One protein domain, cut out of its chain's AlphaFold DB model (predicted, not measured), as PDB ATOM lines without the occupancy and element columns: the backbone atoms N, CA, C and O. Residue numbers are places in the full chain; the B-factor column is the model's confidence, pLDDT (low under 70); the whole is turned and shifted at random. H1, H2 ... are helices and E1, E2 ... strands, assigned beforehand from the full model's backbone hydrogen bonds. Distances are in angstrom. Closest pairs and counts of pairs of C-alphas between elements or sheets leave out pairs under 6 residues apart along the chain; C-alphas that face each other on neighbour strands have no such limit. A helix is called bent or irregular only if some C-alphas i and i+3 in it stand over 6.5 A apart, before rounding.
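AT A GLANCE: This is residues 2 to 61 of the 144 residues of a protein of Legionellales bacterium (UniProt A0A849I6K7). A helix, H2, packs on a two-stranded hairpin, E1 and E2, mostly on its strand E1, and a second helix of equal residue count, H1, stands crosswise to H2 at one end of this unit like an arm, making a corner with it. Residues 2 to 8 of H1 stick out free, while the very short H3 sits at the other end of the unit, beyond E2. The printed part has 60 residues, with three named helices and two named strands in the order H1, H2, E1, E2, H3; the sheet is E1 - E2, antiparallel, and the class is mixed, helices and strands. It is only just loose, close to compact, with a radius of gyration of the C-alphas of 12.9 A, and spans 36 by 25 by 19 A.

IN THESE COORDINATES: H1, residues 2 to 16, begins at C-alpha 2 (98.821, 110.694, 187.020) and is 21.7 A long from first to last C-alpha. It is irregular, but only just: C-alphas 3 and 6 are 6.53 A apart. H2, residues 20 to 34, begins at C-alpha 20 (110.180, 116.274, 164.782) and is 21.0 A long. E1, residues 39 to 43, is 12.9 A long, and E2, residues 52 to 56, is 13.2 A long. H3, residues 57 to 61, is 6.0 A long and ends at C-alpha 61 (106.928, 94.089, 158.254).

HOW THE PARTS SIT: E1 and E2 form a hairpin of antiparallel neighbour strands, at 158 degrees between their directions. N 40 and O 55 are within hydrogen-bond range at 2.9 A, and so are N 53 and O 42 at 3.0 A. The closest C-alphas of H2 and E1 are those of Ser 30 and Leu 42, 6.2 A apart; those of H2 and E2 are Leu 34 and Thr 56, 7.0 A apart. H2 and H3 only just touch, with 3 pairs of C-alphas within 8 A, made by residues 31 to 34 of H2 alone; the closest C-alphas are those of Leu 34 and Arg 57, 5.5 A apart. H1 and H2 are close but not clearly touching: the closest C-alphas, of Val 14 and Gly 20, are 7.1 A apart. Their lines are about perpendicular, at 76 degrees. H1 is apart from E1, E2 and H3. Each O i to N i+4 pair is within hydrogen-bond range in H2 and H3; in H1, 9 of 11 are.

THE WHOLE: The two C-alphas farthest apart are those of Ala 2 and Asn 36, at 39.5 A. The printed part has no cut. The links H1 to H2, H2 to E1 and E2 to H3 are tight, and the link E1 to E2, with 8 residues, is short; no link is long. The mean pLDDT of the printed part is 94.8, and residues 2 to 3 are under 70.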
ATOM      1  N   ALA A   2      97.364 110.488 186.855       60.31
ATOM      2  CA  ALA A   2      98.821 110.694 187.020       60.31
ATOM      3  C   ALA A   2      99.673 110.072 185.888       60.31
ATOM      4  O   ALA A   2     100.670 110.656 185.472       60.31
ATOM      5  N   ASN A   3      99.234 108.930 185.338       61.66
ATOM      6  CA  ASN A   3      99.961 108.197 184.295       61.66
ATOM      7  C   ASN A   3      99.967 108.891 182.916       61.66
ATOM      8  O   ASN A   3     100.788 108.572 182.076       61.66
ATOM      9  N   GLU A   4      99.098 109.870 182.671       80.81
ATOM     10  CA  GLU A   4      99.049 110.583 181.380       80.81
ATOM     11  C   GLU A   4      99.823 111.903 181.420       80.81
ATOM     12  O   GLU A   4     100.216 112.433 180.383       80.81
ATOM     13  N   LYS A   5     100.098 112.423 182.626       88.31
ATOM     14  CA  LYS A   5     100.791 113.700 182.804       88.31
ATOM     15  C   LYS A   5     102.196 113.664 182.204       88.31
ATOM     16  O   LYS A   5     102.580 114.611 181.530       88.31
ATOM     17  N   HIS A   6     102.934 112.570 182.401       88.56
ATOM     18  CA  HIS A   6     104.285 112.432 181.852       88.56
ATOM     19  C   HIS A   6     104.281 112.306 180.318       88.56
ATOM     20  O   HIS A   6     105.115 112.916 179.657       88.56
ATOM     21  N   LEU A   7     103.299 111.605 179.734       93.19
ATOM     22  CA  LEU A   7     103.131 111.514 178.277       93.19
ATOM     23  C   LEU A   7     102.846 112.889 177.664       93.19
ATOM     24  O   LEU A   7     103.456 113.260 176.661       93.19
ATOM     25  N   LEU A   8     101.965 113.670 178.299       94.69
ATOM     26  CA  LEU A   8     101.686 115.039 177.878       94.69
ATOM     27  C   LEU A   8     102.929 115.926 178.015       94.69
ATOM     28  O   LEU A   8     103.210 116.715 177.118       94.69
ATOM     29  N   SER A   9     103.704 115.779 179.092       94.38
ATOM     30  CA  SER A   9     104.971 116.498 179.263       94.38
ATOM     31  C   SER A   9     105.981 116.171 178.159       94.38
ATOM     32  O   SER A   9     106.548 117.103 177.591       94.38
ATOM     33  N   ARG A  10     106.153 114.891 177.788       95.19
ATOM     34  CA  ARG A  10     107.007 114.483 176.655       95.19
ATOM     35  C   ARG A  10     106.536 115.105 175.344       95.19
ATOM     36  O   ARG A  10     107.340 115.672 174.608       95.19
ATOM     37  N   LEU A  11     105.231 115.050 175.064       95.75
ATOM     38  CA  LEU A  11     104.659 115.656 173.861       95.75
ATOM     39  C   LEU A  11     104.897 117.172 173.827       95.75
ATOM     40  O   LEU A  11     105.365 117.698 172.818       95.75
ATOM     41  N   MET A  12     104.627 117.875 174.929       97.00
ATOM     42  CA  MET A  12     104.872 119.316 175.027       97.00
ATOM     43  C   MET A  12     106.350 119.654 174.827       97.00
ATOM     44  O   MET A  12     106.653 120.610 174.116       97.00
ATOM     45  N   TYR A  13     107.260 118.848 175.381       97.12
ATOM     46  CA  TYR A  13     108.697 119.014 175.185       97.12
ATOM     47  C   TYR A  13     109.085 118.887 173.705       97.12
ATOM     48  O   TYR A  13     109.731 119.791 173.169       97.12
ATOM     49  N   VAL A  14     108.618 117.835 173.021       97.44
ATOM     50  CA  VAL A  14     108.835 117.620 171.576       97.44
ATOM     51  C   VAL A  14     108.340 118.801 170.747       97.44
ATOM     52  O   VAL A  14     109.049 119.253 169.846       97.44
ATOM     53  N   LEU A  15     107.145 119.314 171.049       97.31
ATOM     54  CA  LEU A  15     106.539 120.419 170.307       97.31
ATOM     55  C   LEU A  15     107.277 121.743 170.538       97.31
ATOM     56  O   LEU A  15     107.579 122.451 169.578       97.31
ATOM     57  N   GLN A  16     107.609 122.064 171.789       97.62
ATOM     58  CA  GLN A  16     108.320 123.297 172.142       97.62
ATOM     59  C   GLN A  16     109.737 123.334 171.556       97.62
ATOM     60  O   GLN A  16     110.164 124.375 171.059       97.62
ATOM     61  N   HIS A  17     110.434 122.195 171.549       97.31
ATOM     62  CA  HIS A  17     111.808 122.076 171.049       97.31
ATOM     63  C   HIS A  17     111.884 121.651 169.576       97.31
ATOM     64  O   HIS A  17     112.976 121.484 169.041       97.31
ATOM     65  N   ARG A  18     110.736 121.502 168.897       97.38
ATOM     66  CA  ARG A  18     110.635 121.157 167.467       97.38
ATOM     67  C   ARG A  18     111.417 119.893 167.090       97.38
ATOM     68  O   ARG A  18     112.023 119.818 166.023       97.38
ATOM     69  N   LEU A  19     111.353 118.863 167.933       97.62
ATOM     70  CA  LEU A  19     112.161 117.639 167.801       97.62
ATOM     71  C   LEU A  19     111.684 116.680 166.696       97.62
ATOM     72  O   LEU A  19     112.175 115.559 166.597       97.62
ATOM     73  N   GLY A  20     110.743 117.105 165.848       96.69
ATOM     74  CA  GLY A  20     110.180 116.274 164.782       96.69
ATOM     75  C   GLY A  20     111.238 115.739 163.815       96.69
ATOM     76  O   GLY A  20     111.209 114.559 163.479       96.69
ATOM     77  N   HIS A  21     112.212 116.566 163.422       96.44
ATOM     78  CA  HIS A  21     113.296 116.129 162.537       96.44
ATOM     79  C   HIS A  21     114.190 115.073 163.196       96.44
ATOM     80  O   HIS A  21     114.434 114.033 162.593       96.44
ATOM     81  N   SER A  22     114.592 115.279 164.452       96.75
ATOM     82  CA  SER A  22     115.413 114.317 165.200       96.75
ATOM     83  C   SER A  22     114.706 112.969 165.373       96.75
ATOM     84  O   SER A  22     115.329 111.915 165.237       96.75
ATOM     85  N   ILE A  23     113.390 112.988 165.614       97.25
ATOM     86  CA  ILE A  23     112.568 111.770 165.667       97.25
ATOM     87  C   ILE A  23     112.577 111.069 164.307       97.25
ATOM     88  O   ILE A  23     112.876 109.879 164.243       97.25
ATOM     89  N   LEU A  24     112.294 111.794 163.221       97.12
ATOM     90  CA  LEU A  24     112.268 111.226 161.870       97.12
ATOM     91  C   LEU A  24     113.616 110.618 161.472       97.12
ATOM     92  O   LEU A  24     113.651 109.506 160.949       97.12
ATOM     93  N   GLU A  25     114.724 111.301 161.755       96.88
ATOM     94  CA  GLU A  25     116.069 110.788 161.484       96.88
ATOM     95  C   GLU A  25     116.371 109.510 162.272       96.88
ATOM     96  O   GLU A  25     116.941 108.563 161.730       96.88
ATOM     97  N   THR A  26     115.977 109.461 163.546       97.19
ATOM     98  CA  THR A  26     116.195 108.291 164.410       97.19
ATOM     99  C   THR A  26     115.353 107.098 163.953       97.19
ATOM    100  O   THR A  26     115.845 105.966 163.896       97.19
ATOM    101  N   VAL A  27     114.103 107.350 163.557       96.62
ATOM    102  CA  VAL A  27     113.215 106.343 162.960       96.62
ATOM    103  C   VAL A  27     113.794 105.828 161.642       96.62
ATOM    104  O   VAL A  27     113.858 104.615 161.443       96.62
ATOM    105  N   GLU A  28     114.271 106.710 160.761       95.88
ATOM    106  CA  GLU A  28     114.856 106.319 159.473       95.88
ATOM    107  C   GLU A  28     116.105 105.452 159.658       95.88
ATOM    108  O   GLU A  28     116.218 104.395 159.031       95.88
ATOM    109  N   LYS A  29     117.009 105.838 160.566       96.00
ATOM    110  CA  LYS A  29     118.196 105.039 160.913       96.00
ATOM    111  C   LYS A  29     117.802 103.658 161.437       96.00
ATOM    112  O   LYS A  29     118.340 102.651 160.981       96.00
ATOM    113  N   SER A  30     116.816 103.595 162.331       96.62
ATOM    114  CA  SER A  30     116.322 102.330 162.886       96.62
ATOM    115  C   SER A  30     115.694 101.435 161.810       96.62
ATOM    116  O   SER A  30     115.981 100.242 161.748       96.62
ATOM    117  N   LYS A  31     114.905 102.004 160.890       95.62
ATOM    118  CA  LYS A  31     114.338 101.288 159.732       95.62
ATOM    119  C   LYS A  31     115.433 100.712 158.826       95.62
ATOM    120  O   LYS A  31     115.338  99.571 158.367       95.62
ATOM    121  N   GLN A  32     116.486 101.488 158.563       95.19
ATOM    122  CA  GLN A  32     117.631 101.023 157.777       95.19
ATOM    123  C   GLN A  32     118.358  99.865 158.473       95.19
ATOM    124  O   GLN A  32     118.641  98.855 157.825       95.19
ATOM    125  N   LEU A  33     118.587  99.954 159.788       96.88
ATOM    126  CA  LEU A  33     119.171  98.868 160.583       96.88
ATOM    127  C   LEU A  33     118.319  97.595 160.523       96.88
ATOM    128  O   LEU A  33     118.851  96.524 160.226       96.88
ATOM    129  N   LEU A  34     116.997  97.706 160.675       97.00
ATOM    130  CA  LEU A  34     116.062  96.572 160.603       97.00
ATOM    131  C   LEU A  34     116.007  95.881 159.234       97.00
ATOM    132  O   LEU A  34     115.547  94.740 159.138       97.00
ATOM    133  N   SER A  35     116.507  96.518 158.173       94.69
ATOM    134  CA  SER A  35     116.676  95.846 156.878       94.69
ATOM    135  C   SER A  35     117.755  94.753 156.937       94.69
ATOM    136  O   SER A  35     117.667  93.776 156.199       94.69
ATOM    137  N   ASN A  36     118.724  94.871 157.857       94.81
ATOM    138  CA  ASN A  36     119.835  93.927 158.036       94.81
ATOM    139  C   ASN A  36     119.787  93.174 159.377       94.81
ATOM    140  O   ASN A  36     120.198  92.019 159.438       94.81
ATOM    141  N   GLN A  37     119.175  93.751 160.414       96.94
ATOM    142  CA  GLN A  37     119.033  93.175 161.759       96.94
ATOM    143  C   GLN A  37     117.589  92.750 162.061       96.94
ATOM    144  O   GLN A  37     116.649  93.236 161.429       96.94
ATOM    145  N   LEU A  38     117.404  91.813 162.994       97.62
ATOM    146  CA  LEU A  38     116.068  91.360 163.414       97.62
ATOM    147  C   LEU A  38     115.408  92.317 164.410       97.62
ATOM    148  O   LEU A  38     114.181  92.393 164.453       97.62
ATOM    149  N   GLU A  39     116.205  93.065 165.161       97.94
ATOM    150  CA  GLU A  39     115.761  94.044 166.146       97.94
ATOM    151  C   GLU A  39     116.765  95.192 166.254       97.94
ATOM    152  O   GLU A  39     117.923  95.054 165.857       97.94
ATOM    153  N   THR A  40     116.303  96.332 166.758       98.12
ATOM    154  CA  THR A  40     117.122  97.501 167.090       98.12
ATOM    155  C   THR A  40     116.433  98.296 168.190       98.12
ATOM    156  O   THR A  40     115.206  98.292 168.295       98.12
ATOM    157  N   THR A  41     117.207  99.038 168.975       97.50
ATOM    158  CA  THR A  41     116.668  99.987 169.950       97.50
ATOM    159  C   THR A  41     116.651 101.384 169.343       97.50
ATOM    160  O   THR A  41     117.680 101.887 168.895       97.50
ATOM    161  N   LEU A  42     115.475 102.003 169.312       96.88
ATOM    162  CA  LEU A  42     115.291 103.398 168.938       96.88
ATOM    163  C   LEU A  42     115.518 104.266 170.180       96.88
ATOM    164  O   LEU A  42     114.705 104.259 171.104       96.88
ATOM    165  N   ASP A  43     116.646 104.972 170.201       95.69
ATOM    166  CA  ASP A  43     117.058 105.851 171.297       95.69
ATOM    167  C   ASP A  43     116.393 107.232 171.179       95.69
ATOM    168  O   ASP A  43     116.549 107.934 170.177       95.69
ATOM    169  N   LEU A  44     115.636 107.618 172.205       97.06
ATOM    170  CA  LEU A  44     114.929 108.893 172.316       97.06
ATOM    171  C   LEU A  44     115.389 109.686 173.547       97.06
ATOM    172  O   LEU A  44     114.635 110.527 174.046       97.06
ATOM    173  N   ALA A  45     116.624 109.477 174.015       96.31
ATOM    174  CA  ALA A  45     117.197 110.192 175.159       96.31
ATOM    175  C   ALA A  45     117.156 111.726 175.011       96.31
ATOM    176  O   ALA A  45     117.113 112.456 175.998       96.31
ATOM    177  N   PHE A  46     117.106 112.233 173.775       95.69
ATOM    178  CA  PHE A  46     116.942 113.659 173.478       95.69
ATOM    179  C   PHE A  46     115.532 114.212 173.776       95.69
ATOM    180  O   PHE A  46     115.325 115.417 173.664       95.69
ATOM    181  N   ILE A  47     114.558 113.360 174.114       96.38
ATOM    182  CA  ILE A  47     113.211 113.740 174.579       96.38
ATOM    183  C   ILE A  47     113.121 113.592 176.100       96.38
ATOM    184  O   ILE A  47     112.616 114.480 176.782       96.38
ATOM    185  N   GLU A  48     113.577 112.457 176.623       95.88
ATOM    186  CA  GLU A  48     113.626 112.154 178.051       95.88
ATOM    187  C   GLU A  48     114.737 111.129 178.295       95.88
ATOM    188  O   GLU A  48     114.859 110.173 177.532       95.88
ATOM    189  N   ASN A  49     115.527 111.315 179.357       94.81
ATOM    190  CA  ASN A  49     116.593 110.380 179.719       94.81
ATOM    191  C   ASN A  49     116.061 108.942 179.811       94.81
ATOM    192  O   ASN A  49     114.970 108.709 180.326       94.81
ATOM    193  N   ASP A  50     116.850 107.996 179.303       94.19
ATOM    194  CA  ASP A  50     116.533 106.564 179.240       94.19
ATOM    195  C   ASP A  50     115.276 106.201 178.424       94.19
ATOM    196  O   ASP A  50     114.879 105.033 178.394       94.19
ATOM    197  N   LEU A  51     114.662 107.146 177.700       95.94
ATOM    198  CA  LEU A  51     113.558 106.833 176.800       95.94
ATOM    199  C   LEU A  51     114.073 106.077 175.577       95.94
ATOM    200  O   LEU A  51     114.800 106.615 174.745       95.94
ATOM    201  N   ASN A  52     113.643 104.830 175.439       96.31
ATOM    202  CA  ASN A  52     113.979 103.992 174.304       96.31
ATOM    203  C   ASN A  52     112.811 103.076 173.926       96.31
ATOM    204  O   ASN A  52     111.915 102.814 174.731       96.31
ATOM    205  N   VAL A  53     112.805 102.620 172.674       96.19
ATOM    206  CA  VAL A  53     111.786 101.706 172.147       96.19
ATOM    207  C   VAL A  53     112.474 100.554 171.430       96.19
ATOM    208  O   VAL A  53     113.242 100.772 170.495       96.19
ATOM    209  N   LEU A  54     112.175  99.319 171.833       97.56
ATOM    210  CA  LEU A  54     112.590  98.142 171.079       97.56
ATOM    211  C   LEU A  54     111.742  98.030 169.808       97.56
ATOM    212  O   LEU A  54     110.515  97.949 169.873       97.56
ATOM    213  N   LEU A  55     112.398  97.999 168.655       97.75
ATOM    214  CA  LEU A  55     111.769  97.777 167.361       97.75
ATOM    215  C   LEU A  55     112.232  96.443 166.793       97.75
ATOM    216  O   LEU A  55     113.413  96.108 166.846       97.75
ATOM    217  N   THR A  56     111.307  95.701 166.191       98.19
ATOM    218  CA  THR A  56     111.606  94.418 165.549       98.19
ATOM    219  C   THR A  56     111.304  94.475 164.059       98.19
ATOM    220  O   THR A  56     110.423  95.209 163.600       98.19
ATOM    221  N   ARG A  57     112.002  93.649 163.275       97.25
ATOM    222  CA  ARG A  57     111.730  93.473 161.845       97.25
ATOM    223  C   ARG A  57     110.313  92.957 161.618       97.25
ATOM    224  O   ARG A  57     109.688  93.337 160.637       97.25
ATOM    225  N   SER A  58     109.796  92.124 162.524       97.44
ATOM    226  CA  SER A  58     108.416  91.636 162.451       97.44
ATOM    227  C   SER A  58     107.412  92.785 162.537       97.44
ATOM    228  O   SER A  58     106.551  92.890 161.670       97.44
ATOM    229  N   LEU A  59     107.576  93.686 163.515       96.94
ATOM    230  CA  LEU A  59     106.731  94.875 163.646       96.94
ATOM    231  C   LEU A  59     106.844  95.778 162.410       96.94
ATOM    232  O   LEU A  59     105.835  96.230 161.879       96.94
ATOM    233  N   MET A  60     108.060  96.007 161.904       96.75
ATOM    234  CA  MET A  60     108.254  96.776 160.670       96.75
ATOM    235  C   MET A  60     107.531  96.129 159.478       96.75
ATOM    236  O   MET A  60     106.891  96.830 158.699       96.75
ATOM    237  N   ASN A  61     107.606  94.806 159.332       96.56
ATOM    238  CA  ASN A  61     106.928  94.089 158.254       96.56
ATOM    239  C   ASN A  61     105.402  94.200 158.365       96.56
ATOM    240  O   ASN A  61     104.741  94.384 157.346       96.56
TER     241      ASN A  61